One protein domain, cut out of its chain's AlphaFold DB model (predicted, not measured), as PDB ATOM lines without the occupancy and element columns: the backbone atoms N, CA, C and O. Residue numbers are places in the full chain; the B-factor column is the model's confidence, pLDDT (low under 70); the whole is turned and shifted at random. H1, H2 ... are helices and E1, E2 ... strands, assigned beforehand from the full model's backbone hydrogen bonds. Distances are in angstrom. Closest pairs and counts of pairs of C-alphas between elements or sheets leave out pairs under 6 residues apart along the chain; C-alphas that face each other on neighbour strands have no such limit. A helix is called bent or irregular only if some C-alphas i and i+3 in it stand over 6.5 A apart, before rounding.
ATOM      1  N   ALA A 176     -53.498 -60.577 -62.692       73.56
ATOM      2  CA  ALA A 176     -52.382 -60.828 -63.601       73.56
ATOM      3  C   ALA A 176     -51.763 -59.538 -64.165       73.56
ATOM      4  O   ALA A 176     -50.557 -59.500 -64.389       73.56
ATOM      5  N   TYR A 177     -52.569 -58.487 -64.348       81.62
ATOM      6  CA  TYR A 177     -52.142 -57.192 -64.897       81.62
ATOM      7  C   TYR A 177     -52.101 -56.088 -63.827       81.62
ATOM      8  O   TYR A 177     -52.286 -54.905 -64.116       81.62
ATOM      9  N   ALA A 178     -51.884 -56.467 -62.561       70.00
ATOM     10  CA  ALA A 178     -51.818 -55.537 -61.433       70.00
ATOM     11  C   ALA A 178     -50.678 -54.510 -61.564       70.00
ATOM     12  O   ALA A 178     -50.856 -53.356 -61.178       70.00
ATOM     13  N   LEU A 179     -49.529 -54.916 -62.119       74.94
ATOM     14  CA  LEU A 179     -48.371 -54.039 -62.325       74.94
ATOM     15  C   LEU A 179     -48.644 -53.008 -63.424       74.94
ATOM     16  O   LEU A 179     -48.385 -51.824 -63.231       74.94
ATOM     17  N   GLU A 180     -49.223 -53.435 -64.546       82.50
ATOM     18  CA  GLU A 180     -49.637 -52.527 -65.611       82.50
ATOM     19  C   GLU A 180     -50.760 -51.584 -65.159       82.50
ATOM     20  O   GLU A 180     -50.640 -50.383 -65.400       82.50
ATOM     21  N   ARG A 181     -51.774 -52.061 -64.417       80.44
ATOM     22  CA  ARG A 181     -52.782 -51.187 -63.777       80.44
ATOM     23  C   ARG A 181     -52.142 -50.140 -62.866       80.44
ATOM     24  O   ARG A 181     -52.494 -48.971 -62.963       80.44
ATOM     25  N   ALA A 182     -51.174 -50.529 -62.036       73.94
ATOM     26  CA  ALA A 182     -50.450 -49.609 -61.155       73.94
ATOM     27  C   ALA A 182     -49.567 -48.581 -61.897       73.94
ATOM     28  O   ALA A 182     -49.024 -47.681 -61.261       73.94
ATOM     29  N   SER A 183     -49.408 -48.709 -63.221       75.00
ATOM     30  CA  SER A 183     -48.664 -47.767 -64.073       75.00
ATOM     31  C   SER A 183     -49.546 -46.798 -64.876       75.00
ATOM     32  O   SER A 183     -49.012 -45.985 -65.631       75.00
ATOM     33  N   LEU A 184     -50.875 -46.890 -64.739       72.00
ATOM     34  CA  LEU A 184     -51.835 -45.981 -65.372       72.00
ATOM     35  C   LEU A 184     -52.061 -44.709 -64.538       72.00
ATOM     36  O   LEU A 184     -51.826 -44.691 -63.330       72.00
ATOM     37  N   ASP A 185     -52.556 -43.659 -65.191       71.06
ATOM     38  CA  ASP A 185     -53.028 -42.443 -64.528       71.06
ATOM     39  C   ASP A 185     -54.460 -42.660 -64.020       71.06
ATOM     40  O   ASP A 185     -55.403 -42.767 -64.801       71.06
ATOM     41  N   TRP A 186     -54.626 -42.737 -62.700       66.56
ATOM     42  CA  TRP A 186     -55.923 -42.980 -62.064       66.56
ATOM     43  C   TRP A 186     -56.751 -41.711 -61.820       66.56
ATOM     44  O   TRP A 186     -57.873 -41.819 -61.336       66.56
ATOM     45  N   SER A 187     -56.271 -40.520 -62.200       56.62
ATOM     46  CA  SER A 187     -57.025 -39.266 -62.012       56.62
ATOM     47  C   SER A 187     -58.311 -39.169 -62.853       56.62
ATOM     48  O   SER A 187     -59.194 -38.377 -62.526       56.62
ATOM     49  N   TYR A 188     -58.456 -40.013 -63.884       52.38
ATOM     50  CA  TYR A 188     -59.648 -40.101 -64.741       52.38
ATOM     51  C   TYR A 188     -60.441 -41.414 -64.584       52.38
ATOM     52  O   TYR A 188     -61.505 -41.554 -65.190       52.38
ATOM     53  N   HIS A 189     -59.961 -42.372 -63.779       66.50
ATOM     54  CA  HIS A 189     -60.528 -43.725 -63.684       66.50
ATOM     55  C   HIS A 189     -60.990 -44.055 -62.263       66.50
ATOM     56  O   HIS A 189     -60.216 -43.998 -61.312       66.50
ATOM     57  N   VAL A 190     -62.236 -44.511 -62.114       63.59
ATOM     58  CA  VAL A 190     -62.723 -45.057 -60.836       63.59
ATOM     59  C   VAL A 190     -62.038 -46.399 -60.564       63.59
ATOM     60  O   VAL A 190     -62.088 -47.301 -61.402       63.59
ATOM     61  N   LEU A 191     -61.427 -46.556 -59.385       67.38
ATOM     62  CA  LEU A 191     -60.754 -47.795 -58.980       67.38
ATOM     63  C   LEU A 191     -61.755 -48.974 -58.932       67.38
ATOM     64  O   LEU A 191     -62.643 -48.977 -58.076       67.38
ATOM     65  N   PRO A 192     -61.632 -50.008 -59.790       66.19
ATOM     66  CA  PRO A 192     -62.584 -51.111 -59.806       66.19
ATOM     67  C   PRO A 192     -62.375 -52.027 -58.597       66.19
ATOM     68  O   PRO A 192     -61.241 -52.250 -58.161       66.19
ATOM     69  N   SER A 193     -63.453 -52.633 -58.093       68.75
ATOM     70  CA  SER A 193     -63.362 -53.640 -57.027       68.75
ATOM     71  C   SER A 193     -62.490 -54.829 -57.450       68.75
ATOM     72  O   SER A 193     -62.352 -55.126 -58.638       68.75
ATOM     73  N   LYS A 194     -61.933 -55.570 -56.483       67.00
ATOM     74  CA  LYS A 194     -61.093 -56.757 -56.751       67.00
ATOM     75  C   LYS A 194     -61.771 -57.770 -57.692       67.00
ATOM     76  O   LYS A 194     -61.107 -58.336 -58.557       67.00
ATOM     77  N   ALA A 195     -63.087 -57.957 -57.563       57.28
ATOM     78  CA  ALA A 195     -63.873 -58.814 -58.452       57.28
ATOM     79  C   ALA A 195     -63.985 -58.240 -59.879       57.28
ATOM     80  O   ALA A 195     -63.843 -58.983 -60.850       57.28
ATOM     81  N   ARG A 196     -64.164 -56.919 -60.031       76.44
ATOM     82  CA  ARG A 196     -64.203 -56.276 -61.354       76.44
ATOM     83  C   ARG A 196     -62.832 -56.279 -62.034       76.44
ATOM     84  O   ARG A 196     -62.762 -56.574 -63.220       76.44
ATOM     85  N   GLN A 197     -61.743 -56.073 -61.288       80.25
ATOM     86  CA  GLN A 197     -60.377 -56.230 -61.811       80.25
ATOM     87  C   GLN A 197     -60.119 -57.661 -62.328       80.25
ATOM     88  O   GLN A 197     -59.472 -57.825 -63.359       80.25
ATOM     89  N   ALA A 198     -60.681 -58.692 -61.684       72.81
ATOM     90  CA  ALA A 198     -60.579 -60.078 -62.153       72.81
ATOM     91  C   ALA A 198     -61.380 -60.353 -63.446       72.81
ATOM     92  O   ALA A 198     -60.903 -61.091 -64.307       72.81
ATOM     93  N   LEU A 199     -62.556 -59.735 -63.630       76.62
ATOM     94  CA  LEU A 199     -63.272 -59.762 -64.916       76.62
ATOM     95  C   LEU A 199     -62.471 -59.036 -66.007       76.62
ATOM     96  O   LEU A 199     -62.282 -59.565 -67.101       76.62
ATOM     97  N   GLN A 200     -61.954 -57.845 -65.696       85.50
ATOM     98  CA  GLN A 200     -61.118 -57.078 -66.617       85.50
ATOM     99  C   GLN A 200     -59.867 -57.863 -67.039       85.50
ATOM    100  O   GLN A 200     -59.498 -57.806 -68.204       85.50
ATOM    101  N   ASP A 201     -59.242 -58.635 -66.145       83.69
ATOM    102  CA  ASP A 201     -58.128 -59.525 -66.500       83.69
ATOM    103  C   ASP A 201     -58.516 -60.582 -67.536       83.69
ATOM    104  O   ASP A 201     -57.745 -60.842 -68.456       83.69
ATOM    105  N   GLN A 202     -59.704 -61.181 -67.425       82.06
ATOM    106  CA  GLN A 202     -60.178 -62.154 -68.412       82.06
ATOM    107  C   GLN A 202     -60.380 -61.487 -69.782       82.06
ATOM    108  O   GLN A 202     -59.933 -62.024 -70.794       82.06
ATOM    109  N   ILE A 203     -60.962 -60.283 -69.809       81.50
ATOM    110  CA  ILE A 203     -61.164 -59.495 -71.035       81.50
ATOM    111  C   ILE A 203     -59.821 -59.083 -71.664       81.50
ATOM    112  O   ILE A 203     -59.600 -59.314 -72.852       81.50
ATOM    113  N   VAL A 204     -58.896 -58.529 -70.872       86.94
ATOM    114  CA  VAL A 204     -57.550 -58.129 -71.322       86.94
ATOM    115  C   VAL A 204     -56.782 -59.337 -71.858       86.94
ATOM    116  O   VAL A 204     -56.175 -59.255 -72.925       86.94
ATOM    117  N   LYS A 205     -56.852 -60.486 -71.172       85.81
ATOM    118  CA  LYS A 205     -56.233 -61.731 -71.631       85.81
ATOM    119  C   LYS A 205     -56.782 -62.158 -72.996       85.81
ATOM    120  O   LYS A 205     -55.991 -62.400 -73.903       85.81
ATOM    121  N   LEU A 206     -58.107 -62.198 -73.160       81.81
ATOM    122  CA  LEU A 206     -58.753 -62.554 -74.429       81.81
ATOM    123  C   LEU A 206     -58.309 -61.634 -75.578       81.81
ATOM    124  O   LEU A 206     -57.990 -62.126 -76.654       81.81
ATOM    125  N   VAL A 207     -58.217 -60.320 -75.349       82.31
ATOM    126  CA  VAL A 207     -57.782 -59.342 -76.367       82.31
ATOM    127  C   VAL A 207     -56.289 -59.454 -76.701       82.31
ATOM    128  O   VAL A 207     -55.894 -59.244 -77.846       82.31
ATOM    129  N   LEU A 208     -55.441 -59.825 -75.739       82.00
ATOM    130  CA  LEU A 208     -54.010 -60.045 -75.976       82.00
ATOM    131  C   LEU A 208     -53.714 -61.392 -76.653       82.00
ATOM    132  O   LEU A 208     -52.737 -61.487 -77.402       82.00
ATOM    133  N   GLU A 209     -54.514 -62.424 -76.383       80.25
ATOM    134  CA  GLU A 209     -54.409 -63.754 -77.002       80.25
ATOM    135  C   GLU A 209     -55.124 -63.830 -78.363       80.25
ATOM    136  O   GLU A 209     -54.766 -64.669 -79.193       80.25
ATOM    137  N   ALA A 210     -56.065 -62.921 -78.637       66.50
ATOM    138  CA  ALA A 210     -56.701 -62.765 -79.940       66.50
ATOM    139  C   ALA A 210     -55.659 -62.475 -81.033       66.50
ATOM    140  O   ALA A 210     -55.087 -61.388 -81.137       66.50
ATOM    141  N   ARG A 211     -55.434 -63.469 -81.895       55.22
ATOM    142  CA  ARG A 211     -54.713 -63.283 -83.155       55.22
ATOM    143  C   ARG A 211     -55.651 -62.591 -84.139       55.22
ATOM    144  O   ARG A 211     -56.826 -62.944 -84.221       55.22
ATOM    145  N   VAL A 212     -55.127 -61.656 -84.928       50.56
ATOM    146  CA  VAL A 212     -55.830 -61.182 -86.127       50.56
ATOM    147  C   VAL A 212     -55.879 -62.359 -87.103       50.56
ATOM    148  O   VAL A 212     -54.868 -62.653 -87.737       50.56
ATOM    149  N   LYS A 213     -57.017 -63.067 -87.160       43.62
ATOM    150  CA  LYS A 213     -57.262 -64.126 -88.152       43.62
ATOM    151  C   LYS A 213     -57.106 -63.540 -89.553       43.62
ATOM    152  O   LYS A 213     -57.575 -62.425 -89.807       43.62
ATOM    153  N   GLU A 214     -56.491 -64.279 -90.468       43.94
ATOM    154  CA  GLU A 214     -56.584 -63.917 -91.883       43.94
ATOM    155  C   GLU A 214     -58.015 -64.187 -92.384       43.94
ATOM    156  O   GLU A 214     -58.711 -65.060 -91.866       43.94
ATOM    157  N   CYS A 215     -58.495 -63.450 -93.394       42.25
ATOM    158  CA  CYS A 215     -59.867 -63.636 -93.904       42.25
ATOM    159  C   CYS A 215     -60.107 -65.005 -94.578       42.25
ATOM    160  O   CYS A 215     -61.231 -65.309 -94.961       42.25
ATOM    161  N   LYS A 238     -62.410 -45.154 -90.211       64.44
ATOM    162  CA  LYS A 238     -60.954 -45.360 -90.054       64.44
ATOM    163  C   LYS A 238     -60.600 -46.854 -89.997       64.44
ATOM    164  O   LYS A 238     -59.790 -47.318 -90.797       64.44
ATOM    165  N   GLY A 239     -61.291 -47.607 -89.143       61.69
ATOM    166  CA  GLY A 239     -61.147 -49.056 -89.023       61.69
ATOM    167  C   GLY A 239     -61.505 -49.840 -90.274       61.69
ATOM    168  O   GLY A 239     -60.767 -50.740 -90.662       61.69
ATOM    169  N   HIS A 240     -62.594 -49.481 -90.961       62.84
ATOM    170  CA  HIS A 240     -62.959 -50.127 -92.223       62.84
ATOM    171  C   HIS A 240     -61.882 -49.896 -93.293       62.84
ATOM    172  O   HIS A 240     -61.379 -50.860 -93.866       62.84
ATOM    173  N   THR A 241     -61.438 -48.648 -93.465       67.19
ATOM    174  CA  THR A 241     -60.344 -48.280 -94.379       67.19
ATOM    175  C   THR A 241     -59.065 -49.063 -94.064       67.19
ATOM    176  O   THR A 241     -58.461 -49.641 -94.967       67.19
ATOM    177  N   LEU A 242     -58.671 -49.148 -92.787       68.56
ATOM    178  CA  LEU A 242     -57.476 -49.884 -92.369       68.56
ATOM    179  C   LEU A 242     -57.613 -51.398 -92.616       68.56
ATOM    180  O   LEU A 242     -56.683 -52.017 -93.132       68.56
ATOM    181  N   ARG A 243     -58.783 -51.989 -92.333       67.81
ATOM    182  CA  ARG A 243     -59.083 -53.408 -92.601       67.81
ATOM    183  C   ARG A 243     -59.035 -53.718 -94.107       67.81
ATOM    184  O   ARG A 243     -58.450 -54.729 -94.486       67.81
ATOM    185  N   GLU A 244     -59.532 -52.839 -94.981       67.19
ATOM    186  CA  GLU A 244     -59.392 -53.005 -96.440       67.19
ATOM    187  C   GLU A 244     -57.943 -52.825 -96.932       67.19
ATOM    188  O   GLU A 244     -57.497 -53.550 -97.826       67.19
ATOM    189  N   MET A 245     -57.157 -51.920 -96.335       66.19
ATOM    190  CA  MET A 245     -55.725 -51.780 -96.653       66.19
ATOM    191  C   MET A 245     -54.899 -53.011 -96.249       66.19
ATOM    192  O   MET A 245     -53.900 -53.307 -96.908       66.19
ATOM    193  N   LEU A 246     -55.325 -53.746 -95.217       69.25
ATOM    194  CA  LEU A 246     -54.722 -55.018 -94.808       69.25
ATOM    195  C   LEU A 246     -55.117 -56.159 -95.757       69.25
ATOM    196  O   LEU A 246     -54.233 -56.815 -96.304       69.25
ATOM    197  N   LYS A 247     -56.416 -56.337 -96.045       68.06
ATOM    198  CA  LYS A 247     -56.916 -57.346 -97.008       68.06
ATOM    199  C   LYS A 247     -56.288 -57.204 -98.393       68.06
ATOM    200  O   LYS A 247     -55.915 -58.189 -99.017       68.06
ATOM    201  N   THR A 248     -56.144 -55.968 -98.871       71.88
ATOM    202  CA  THR A 248     -55.519 -55.671-100.173       71.88
ATOM    203  C   THR A 248     -53.985 -55.701-100.144       71.88
ATOM    204  O   THR A 248     -53.351 -55.353-101.140       71.88
ATOM    205  N   GLY A 249     -53.365 -56.083 -99.019       66.81
ATOM    206  CA  GLY A 249     -51.913 -56.205 -98.862       66.81
ATOM    207  C   GLY A 249     -51.135 -54.887 -98.962       66.81
ATOM    208  O   GLY A 249     -49.907 -54.913 -99.059       66.81
ATOM    209  N   ARG A 250     -51.829 -53.739 -98.952       69.19
ATOM    210  CA  ARG A 250     -51.246 -52.388 -99.062       69.19
ATOM    211  C   ARG A 250     -50.526 -51.963 -97.786       69.19
ATOM    212  O   ARG A 250     -49.582 -51.183 -97.848       69.19
ATOM    213  N   ILE A 251     -50.968 -52.484 -96.646       66.94
ATOM    214  CA  ILE A 251     -50.268 -52.439 -95.362       66.94
ATOM    215  C   ILE A 251     -50.068 -53.888 -94.905       66.94
ATOM    216  O   ILE A 251     -50.936 -54.734 -95.113       66.94
ATOM    217  N   ARG A 252     -48.934 -54.172 -94.262       67.00
ATOM    218  CA  ARG A 252     -48.713 -55.405 -93.498       67.00
ATOM    219  C   ARG A 252     -48.342 -55.033 -92.071       67.00
ATOM    220  O   ARG A 252     -47.450 -54.212 -91.870       67.00
ATOM    221  N   LEU A 253     -49.023 -55.629 -91.098       66.88
ATOM    222  CA  LEU A 253     -48.713 -55.479 -89.678       66.88
ATOM    223  C   LEU A 253     -47.848 -56.661 -89.205       66.88
ATOM    224  O   LEU A 253     -48.026 -57.773 -89.704       66.88
ATOM    225  N   PRO A 254     -46.926 -56.463 -88.247       70.69
ATOM    226  CA  PRO A 254     -46.198 -57.560 -87.613       70.69
ATOM    227  C   PRO A 254     -47.139 -58.590 -86.971       70.69
ATOM    228  O   PRO A 254     -48.123 -58.221 -86.329       70.69
ATOM    229  N   ALA A 255     -46.814 -59.882 -87.069       66.25
ATOM    230  CA  ALA A 255     -47.667 -60.974 -86.576       66.25
ATOM    231  C   ALA A 255     -47.861 -61.012 -85.040       66.25
ATOM    232  O   ALA A 255     -48.671 -61.788 -84.541       66.25
ATOM    233  N   ASN A 256     -47.127 -60.185 -84.285       69.19
ATOM    234  CA  ASN A 256     -47.291 -59.990 -82.841       69.19
ATOM    235  C   ASN A 256     -48.166 -58.768 -82.479       69.19
ATOM    236  O   ASN A 256     -48.285 -58.457 -81.292       69.19
ATOM    237  N   THR A 257     -48.752 -58.072 -83.459       73.19
ATOM    238  CA  THR A 257     -49.579 -56.873 -83.236       73.19
ATOM    239  C   THR A 257     -50.805 -57.181 -82.373       73.19
ATOM    240  O   THR A 257     -51.509 -58.158 -82.618       73.19
ATOM    241  N   VAL A 258     -51.068 -56.339 -81.373       75.81
ATOM    242  CA  VAL A 258     -52.334 -56.288 -80.626       75.81
ATOM    243  C   VAL A 258     -53.275 -55.322 -81.338       75.81
ATOM    244  O   VAL A 258     -52.870 -54.208 -81.676       75.81
ATOM    245  N   TRP A 259     -54.527 -55.731 -81.537       76.38
ATOM    246  CA  TRP A 259     -55.594 -54.855 -82.017       76.38
ATOM    247  C   TRP A 259     -56.559 -54.554 -80.873       76.38
ATOM    248  O   TRP A 259     -57.079 -55.477 -80.251       76.38
ATOM    249  N   ILE A 260     -56.818 -53.275 -80.612       78.25
ATOM    250  CA  ILE A 260     -57.827 -52.830 -79.651       78.25
ATOM    251  C   ILE A 260     -58.903 -52.044 -80.399       78.25
ATOM    252  O   ILE A 260     -58.603 -51.096 -81.117       78.25
ATOM    253  N   ASP A 261     -60.156 -52.436 -80.213       76.88
ATOM    254  CA  ASP A 261     -61.355 -51.774 -80.735       76.88
ATOM    255  C   ASP A 261     -62.249 -51.489 -79.504       76.88
ATOM    256  O   ASP A 261     -62.742 -52.441 -78.893       76.88
ATOM    257  N   PRO A 262     -62.397 -50.227 -79.044       72.50
ATOM    258  CA  PRO A 262     -63.166 -49.908 -77.831       72.50
ATOM    259  C   PRO A 262     -64.661 -50.242 -77.945       72.50
ATOM    260  O   PRO A 262     -65.301 -50.647 -76.967       72.50
ATOM    261  N   ASP A 263     -65.215 -50.162 -79.156       71.38
ATOM    262  CA  ASP A 263     -66.578 -50.602 -79.444       71.38
ATOM    263  C   ASP A 263     -66.708 -52.131 -79.392       71.38
ATOM    264  O   ASP A 263     -67.821 -52.628 -79.225       71.38
ATOM    265  N   ALA A 264     -65.613 -52.891 -79.519       71.56
ATOM    266  CA  ALA A 264     -65.557 -54.330 -79.258       71.56
ATOM    267  C   ALA A 264     -65.262 -54.662 -77.782       71.56
ATOM    268  O   ALA A 264     -65.895 -55.565 -77.244       71.56
ATOM    269  N   LEU A 265     -64.390 -53.914 -77.092       78.50
ATOM    270  CA  LEU A 265     -64.170 -54.062 -75.641       78.50
ATOM    271  C   LEU A 265     -65.477 -53.899 -74.861       78.50
ATOM    272  O   LEU A 265     -65.816 -54.732 -74.025       78.50
ATOM    273  N   SER A 266     -66.270 -52.887 -75.212       74.88
ATOM    274  CA  SER A 266     -67.604 -52.685 -74.644       74.88
ATOM    275  C   SER A 266     -68.616 -53.789 -75.005       74.88
ATOM    276  O   SER A 266     -69.717 -53.772 -74.468       74.88
ATOM    277  N   ARG A 267     -68.307 -54.755 -75.888       74.12
ATOM    278  CA  ARG A 267     -69.123 -55.974 -76.126       74.12
ATOM    279  C   ARG A 267     -68.737 -57.148 -75.232       74.12
ATOM    280  O   ARG A 267     -69.527 -58.075 -75.113       74.12
ATOM    281  N   LEU A 268     -67.572 -57.088 -74.590       76.88
ATOM    282  CA  LEU A 268     -67.095 -58.100 -73.644       76.88
ATOM    283  C   LEU A 268     -67.527 -57.799 -72.194       76.88
ATOM    284  O   LEU A 268     -67.313 -58.619 -71.307       76.88
ATOM    285  N   LEU A 269     -68.155 -56.640 -71.953       75.38
ATOM    286  CA  LEU A 269     -68.738 -56.269 -70.663       75.38
ATOM    287  C   LEU A 269     -70.149 -56.886 -70.514       75.38
ATOM    288  O   LEU A 269     -71.009 -56.638 -71.369       75.38
ATOM    289  N   PRO A 270     -70.417 -57.671 -69.450       72.88
ATOM    290  CA  PRO A 270     -71.634 -58.480 -69.321       72.88
ATOM    291  C   PRO A 270     -72.911 -57.650 -69.135       72.88
ATOM    292  O   PRO A 270     -74.010 -58.162 -69.324       72.88
ATOM    293  N   GLU A 271     -72.796 -56.361 -68.816       74.62
ATOM    294  CA  GLU A 271     -73.930 -55.443 -68.733       74.62
ATOM    295  C   GLU A 271     -74.448 -54.998 -70.114       74.62
ATOM    296  O   GLU A 271     -75.558 -54.469 -70.197       74.62
ATOM    297  N   ARG A 272     -73.707 -55.210 -71.220       62.31
ATOM    298  CA  ARG A 272     -74.128 -54.712 -72.546       62.31
ATOM    299  C   ARG A 272     -75.509 -55.208 -72.988       62.31
ATOM    300  O   ARG A 272     -76.270 -54.363 -73.454       62.31
ATOM    301  N   PRO A 273     -75.887 -56.496 -72.868       53.81
ATOM    302  CA  PRO A 273     -77.222 -56.947 -73.263       53.81
ATOM    303  C   PRO A 273     -78.337 -56.246 -72.472       53.81
ATOM    304  O   PRO A 273     -79.385 -55.937 -73.034       53.81
ATOM    305  N   LEU A 274     -78.083 -55.913 -71.200       55.75
ATOM    306  CA  LEU A 274     -79.004 -55.138 -70.368       55.75
ATOM    307  C   LEU A 274     -79.082 -53.677 -70.830       55.75
ATOM    308  O   LEU A 274     -80.178 -53.144 -70.966       55.75
ATOM    309  N   TYR A 275     -77.957 -53.026 -71.133       50.66
ATOM    310  CA  TYR A 275     -77.997 -51.657 -71.656       50.66
ATOM    311  C   TYR A 275     -78.643 -51.582 -73.046       50.66
ATOM    312  O   TYR A 275     -79.448 -50.686 -73.284       50.66
ATOM    313  N   LEU A 276     -78.377 -52.543 -73.938       50.66
ATOM    314  CA  LEU A 276     -79.011 -52.618 -75.259       50.66
ATOM    315  C   LEU A 276     -80.532 -52.817 -75.176       50.66
ATOM    316  O   LEU A 276     -81.249 -52.229 -75.981       50.66
ATOM    317  N   SER A 277     -81.030 -53.596 -74.207       45.00
ATOM    318  CA  SER A 277     -82.474 -53.799 -74.010       45.00
ATOM    319  C   SER A 277     -83.191 -52.597 -73.384       45.00
ATOM    320  O   SER A 277     -84.406 -52.484 -73.522       45.00
ATOM    321  N   HIS A 278     -82.458 -51.680 -72.740       46.53
ATOM    322  CA  HIS A 278     -83.006 -50.432 -72.192       46.53
ATOM    323  C   HIS A 278     -82.874 -49.244 -73.162       46.53
ATOM    324  O   HIS A 278     -83.793 -48.435 -73.268       46.53
ATOM    325  N   SER A 279     -81.737 -49.105 -73.854       50.66
ATOM    326  CA  SER A 279     -81.465 -48.040 -74.828       50.66
ATOM    327  C   SER A 279     -80.253 -48.402 -75.697       50.66
ATOM    328  O   SER A 279     -79.099 -48.259 -75.290       50.66
ATOM    329  N   ALA A 280     -80.511 -48.844 -76.931       56.09
ATOM    330  CA  ALA A 280     -79.463 -49.302 -77.848       56.09
ATOM    331  C   ALA A 280     -78.419 -48.223 -78.209       56.09
ATOM    332  O   ALA A 280     -77.264 -48.558 -78.470       56.09
ATOM    333  N   SER A 281     -78.806 -46.945 -78.200       50.38
ATOM    334  CA  SER A 281     -77.945 -45.801 -78.521       50.38
ATOM    335  C   SER A 281     -77.027 -45.391 -77.369       50.38
ATOM    336  O   SER A 281     -75.826 -45.218 -77.570       50.38
ATOM    337  N   THR A 282     -77.555 -45.283 -76.146       57.59
ATOM    338  CA  THR A 282     -76.751 -44.894 -74.971       57.59
ATOM    339  C   THR A 282     -75.899 -46.041 -74.419       57.59
ATOM    340  O   THR A 282     -74.943 -45.788 -73.686       57.59
ATOM    341  N   ALA A 283     -76.167 -47.291 -74.819       52.69
ATOM    342  CA  ALA A 283     -75.424 -48.470 -74.374       52.69
ATOM    343  C   ALA A 283     -73.904 -48.393 -74.616       52.69
ATOM    344  O   ALA A 283     -73.146 -48.779 -73.728       52.69
ATOM    345  N   SER A 284     -73.427 -47.884 -75.766       59.75
ATOM    346  CA  SER A 284     -71.973 -47.694 -75.960       59.75
ATOM    347  C   SER A 284     -71.427 -46.604 -75.026       59.75
ATOM    348  O   SER A 284     -70.392 -46.819 -74.405       59.75
ATOM    349  N   SER A 285     -72.132 -45.481 -74.852       61.91
ATOM    350  CA  SER A 285     -71.695 -44.365 -73.995       61.91
ATOM    351  C   SER A 285     -71.595 -44.743 -72.513       61.91
ATOM    352  O   SER A 285     -70.643 -44.346 -71.850       61.91
ATOM    353  N   LEU A 286     -72.532 -45.548 -71.999       59.97
ATOM    354  CA  LEU A 286     -72.515 -46.040 -70.612       59.97
ATOM    355  C   LEU A 286     -71.362 -47.018 -70.341       59.97
ATOM    356  O   LEU A 286     -70.850 -47.081 -69.227       59.97
ATOM    357  N   LEU A 287     -70.937 -47.767 -71.362       69.94
ATOM    358  CA  LEU A 287     -69.832 -48.728 -71.286       69.94
ATOM    359  C   LEU A 287     -68.469 -48.108 -71.635       69.94
ATOM    360  O   LEU A 287     -67.432 -48.716 -71.364       69.94
ATOM    361  N   HIS A 288     -68.458 -46.912 -72.227       74.00
ATOM    362  CA  HIS A 288     -67.252 -46.241 -72.707       74.00
ATOM    363  C   HIS A 288     -66.190 -46.014 -71.614       74.00
ATOM    364  O   HIS A 288     -65.023 -46.265 -71.914       74.00
ATOM    365  N   PRO A 289     -66.509 -45.610 -70.363       76.62
ATOM    366  CA  PRO A 289     -65.478 -45.377 -69.347       76.62
ATOM    367  C   PRO A 289     -64.668 -46.639 -69.018       76.62
ATOM    368  O   PRO A 289     -63.439 -46.612 -69.026       76.62
ATOM    369  N   GLU A 290     -65.333 -47.781 -68.816       81.12
ATOM    370  CA  GLU A 290     -64.630 -49.040 -68.543       81.12
ATOM    371  C   GLU A 290     -63.985 -49.635 -69.804       81.12
ATOM    372  O   GLU A 290     -62.915 -50.234 -69.715       81.12
ATOM    373  N   ALA A 291     -64.559 -49.420 -70.993       82.75
ATOM    374  CA  ALA A 291     -63.909 -49.781 -72.252       82.75
ATOM    375  C   ALA A 291     -62.622 -48.965 -72.508       82.75
ATOM    376  O   ALA A 291     -61.652 -49.514 -73.028       82.75
ATOM    377  N   SER A 292     -62.574 -47.693 -72.094       83.38
ATOM    378  CA  SER A 292     -61.362 -46.862 -72.113       83.38
ATOM    379  C   SER A 292     -60.312 -47.358 -71.117       83.38
ATOM    380  O   SER A 292     -59.164 -47.563 -71.509       83.38
ATOM    381  N   LEU A 293     -60.702 -47.666 -69.876       85.44
ATOM    382  CA  LEU A 293     -59.802 -48.292 -68.899       85.44
ATOM    383  C   LEU A 293     -59.241 -49.629 -69.422       85.44
ATOM    384  O   LEU A 293     -58.037 -49.876 -69.361       85.44
ATOM    385  N   LEU A 294     -60.087 -50.482 -70.007       87.94
ATOM    386  CA  LEU A 294     -59.668 -51.739 -70.635       87.94
ATOM    387  C   LEU A 294     -58.715 -51.522 -71.820       87.94
ATOM    388  O   LEU A 294     -57.753 -52.280 -71.961       87.94
ATOM    389  N   GLN A 295     -58.940 -50.495 -72.647       90.62
ATOM    390  CA  GLN A 295     -58.033 -50.107 -73.732       90.62
ATOM    391  C   GLN A 295     -56.654 -49.730 -73.179       90.62
ATOM    392  O   GLN A 295     -55.641 -50.186 -73.707       90.62
ATOM    393  N   GLU A 296     -56.601 -48.927 -72.119       89.19
ATOM    394  CA  GLU A 296     -55.349 -48.488 -71.498       89.19
ATOM    395  C   GLU A 296     -54.589 -49.642 -70.837       89.19
ATOM    396  O   GLU A 296     -53.383 -49.770 -71.054       89.19
ATOM    397  N   ILE A 297     -55.279 -50.551 -70.134       90.00
ATOM    398  CA  ILE A 297     -54.661 -51.771 -69.587       90.00
ATOM    399  C   ILE A 297     -54.113 -52.647 -70.726       90.00
ATOM    400  O   ILE A 297     -52.949 -53.050 -70.688       90.00
ATOM    401  N   CYS A 298     -54.899 -52.900 -71.780       89.00
ATOM    402  CA  CYS A 298     -54.444 -53.672 -72.943       89.00
ATOM    403  C   CYS A 298     -53.228 -53.020 -73.627       89.00
ATOM    404  O   CYS A 298     -52.288 -53.720 -74.008       89.00
ATOM    405  N   ALA A 299     -53.210 -51.690 -73.758       87.38
ATOM    406  CA  ALA A 299     -52.098 -50.943 -74.338       87.38
ATOM    407  C   ALA A 299     -50.838 -50.986 -73.454       87.38
ATOM    408  O   ALA A 299     -49.731 -51.163 -73.970       87.38
ATOM    409  N   ALA A 300     -50.988 -50.878 -72.130       86.69
ATOM    410  CA  ALA A 300     -49.892 -50.990 -71.171       86.69
ATOM    411  C   ALA A 300     -49.258 -52.392 -71.192       86.69
ATOM    412  O   ALA A 300     -48.032 -52.501 -71.259       86.69
ATOM    413  N   VAL A 301     -50.067 -53.456 -71.242       89.44
ATOM    414  CA  VAL A 301     -49.569 -54.840 -71.333       89.44
ATOM    415  C   VAL A 301     -48.973 -55.139 -72.716       89.44
ATOM    416  O   VAL A 301     -47.923 -55.772 -72.818       89.44
ATOM    417  N   ALA A 302     -49.558 -54.633 -73.808       86.06
ATOM    418  CA  ALA A 302     -48.946 -54.734 -75.139       86.06
ATOM    419  C   ALA A 302     -47.554 -54.072 -75.173       86.06
ATOM    420  O   ALA A 302     -46.604 -54.625 -75.732       86.06
ATOM    421  N   LYS A 303     -47.416 -52.914 -74.512       85.50
ATOM    422  CA  LYS A 303     -46.162 -52.168 -74.354       85.50
ATOM    423  C   LYS A 303     -45.153 -52.898 -73.457       85.50
ATOM    424  O   LYS A 303     -43.983 -52.959 -73.835       85.50
ATOM    425  N   SER A 304     -45.570 -53.499 -72.334       85.00
ATOM    426  CA  SER A 304     -44.682 -54.303 -71.472       85.00
ATOM    427  C   SER A 304     -44.160 -55.548 -72.210       85.00
ATOM    428  O   SER A 304     -42.967 -55.852 -72.157       85.00
ATOM    429  N   GLN A 305     -45.011 -56.177 -73.030       86.06
ATOM    430  CA  GLN A 305     -44.671 -57.290 -73.928       86.06
ATOM    431  C   GLN A 305     -43.893 -56.879 -75.199       86.06
ATOM    432  O   GLN A 305     -43.531 -57.749 -75.992       86.06
ATOM    433  N   LYS A 306     -43.623 -55.581 -75.422       84.44
ATOM    434  CA  LYS A 306     -42.970 -55.032 -76.636       84.44
ATOM    435  C   LYS A 306     -43.663 -55.430 -77.951       84.44
ATOM    436  O   LYS A 306     -43.011 -55.629 -78.979       84.44
ATOM    437  N   ARG A 307     -44.990 -55.562 -77.927       79.31
ATOM    438  CA  ARG A 307     -45.817 -55.867 -79.100       79.31
ATOM    439  C   ARG A 307     -46.152 -54.590 -79.866       79.31
ATOM    440  O   ARG A 307     -46.298 -53.520 -79.279       79.31
ATOM    441  N   SER A 308     -46.290 -54.706 -81.185       75.31
ATOM    442  CA  SER A 308     -46.911 -53.651 -81.992       75.31
ATOM    443  C   SER A 308     -48.371 -53.470 -81.569       75.31
ATOM    444  O   SER A 308     -49.002 -54.418 -81.102       75.31
ATOM    445  N   LEU A 309     -48.913 -52.264 -81.723       79.62
ATOM    446  CA  LEU A 309     -50.237 -51.909 -81.217       79.62
ATOM    447  C   LEU A 309     -51.016 -51.106 -82.260       79.62
ATOM    448  O   LEU A 309     -50.489 -50.150 -82.827       79.62
ATOM    449  N   VAL A 310     -52.275 -51.481 -82.474       75.62
ATOM    450  CA  VAL A 310     -53.272 -50.715 -83.230       75.62
ATOM    451  C   VAL A 310     -54.458 -50.452 -82.310       75.62
ATOM    452  O   VAL A 310     -54.987 -51.385 -81.712       75.62
ATOM    453  N   ILE A 311     -54.875 -49.188 -82.212       77.44
ATOM    454  CA  ILE A 311     -56.105 -48.783 -81.525       77.44
ATOM    455  C   ILE A 311     -57.051 -48.210 -82.579       77.44
ATOM    456  O   ILE A 311     -56.780 -47.168 -83.176       77.44
ATOM    457  N   ASP A 312     -58.147 -48.915 -82.830       69.56
ATOM    458  CA  ASP A 312     -59.153 -48.580 -83.832       69.56
ATOM    459  C   ASP A 312     -60.304 -47.805 -83.182       69.56
ATOM    460  O   ASP A 312     -61.373 -48.338 -82.895       69.56
ATOM    461  N   GLY A 313     -60.050 -46.530 -82.882       56.78
ATOM    462  CA  GLY A 313     -61.070 -45.644 -82.330       56.78
ATOM    463  C   GLY A 313     -62.092 -45.244 -83.394       56.78
ATOM    464  O   GLY A 313     -61.727 -44.627 -84.402       56.78
ATOM    465  N   SER A 314     -63.377 -45.509 -83.156       48.41
ATOM    466  CA  SER A 314     -64.465 -44.886 -83.918       48.41
ATOM    467  C   SER A 314     -64.407 -43.351 -83.802       48.41
ATOM    468  O   SER A 314     -63.838 -42.806 -82.861       48.41
ATOM    469  N   LEU A 315     -64.931 -42.630 -84.797       35.81
ATOM    470  CA  LEU A 315     -65.149 -41.176 -84.711       35.81
ATOM    471  C   LEU A 315     -66.651 -40.898 -84.808       35.81
ATOM    472  O   LEU A 315     -67.143 -40.365 -85.797       35.81
TER     473      LEU A 315
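What this domain is: This is residues 176 to 215 and 238 to 315 of the 800 residues of the protein "Glutaredoxin" of Rhodosporidium toruloides (strain ATCC 204091 / IIP 30 / MTCC 1151) (UniProt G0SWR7). A long kinked helix, H6, runs through the middle, with H1, H2, H4 and H5 packed on it at places along its length. H2 crosses it steeply, the small sheet of E1 and E2 packs near residues 294 to 303 of H6, and H3 lies far out, touching no helix. The 118 printed residues include six named helices and two parallel strands, in the order H1 H2 H3 E1 H4 H5 H6 E2: mostly helix. It is compact, with a radius of gyration of the C-alphas of 15.1 A and spans of 43 by 36 by 23 A.

How they stand to each other: Begin at H1, residues 178 to 181: it touches H6, residues 282 to 304, closest at the C-alphas of Glu 180 and Ala 300, 5.8 A, with residues 297 to 304 of H6 alone. H2, residues 194 to 209, touches residues 294 to 302 of H6 alone, closest at the C-alphas of Val 204 and Cys 298, 5.7 A; the tilt is steep at 67 degrees, only just short of about perpendicular, the same way. H3, residues 238 to 247, touches no helix. E1, residues 258 to 260, and E2, residues 309 to 311, are parallel neighbours at 12 degrees, with N 260 and O 310 2.9 A apart, within hydrogen-bond range. E1, H4 H5 H6, E2 make a strand-helix-strand unit, parallel neighbour strands with helices between them in the chain; here H4 is residues 262 to 265 and H5 residues 272 to 278. H4 touches H6, closest at the C-alphas of Leu 265 and Ala 291, 5.5 A. H5 and H6 form a helical hairpin, opposite ways at a shallow tilt of 14 degrees; H5 touches residues 282 to 287 of H6 alone, closest at the C-alphas of Tyr 275 and Ala 283, 4.9 A. Every O i to N i+4 pair is within hydrogen-bond range in H2, H3 and H5, and 17 of 19 in H6; H1 and H4 are too short for such a pair.

Where its parts are: Find C-alpha 178 at (-51.818, -55.537, -61.433), where H1 begins. H2 is 22.4 A long and H3 14.4 A. H6 runs 33.6 A from C-alpha 282 at (-76.751, -44.894, -74.971); it is irregular, C-alphas 286 and 289 being 7.2 A apart, with a kink of 48 degrees near residue 289. E2 ends at C-alpha 311, (-56.105, -48.783, -81.525).

The domain as a whole: The C-alphas farthest apart, of Ser 193 and Thr 248, are 43.9 A apart. Residues 216 to 237 are cut out, with 18.7 A between C-alphas 215 and 238. The link from H1 to H2, 12 residues, is long. Mean pLDDT of the printed part is 70.6; 53 residues are under 70, among them 272 to 287.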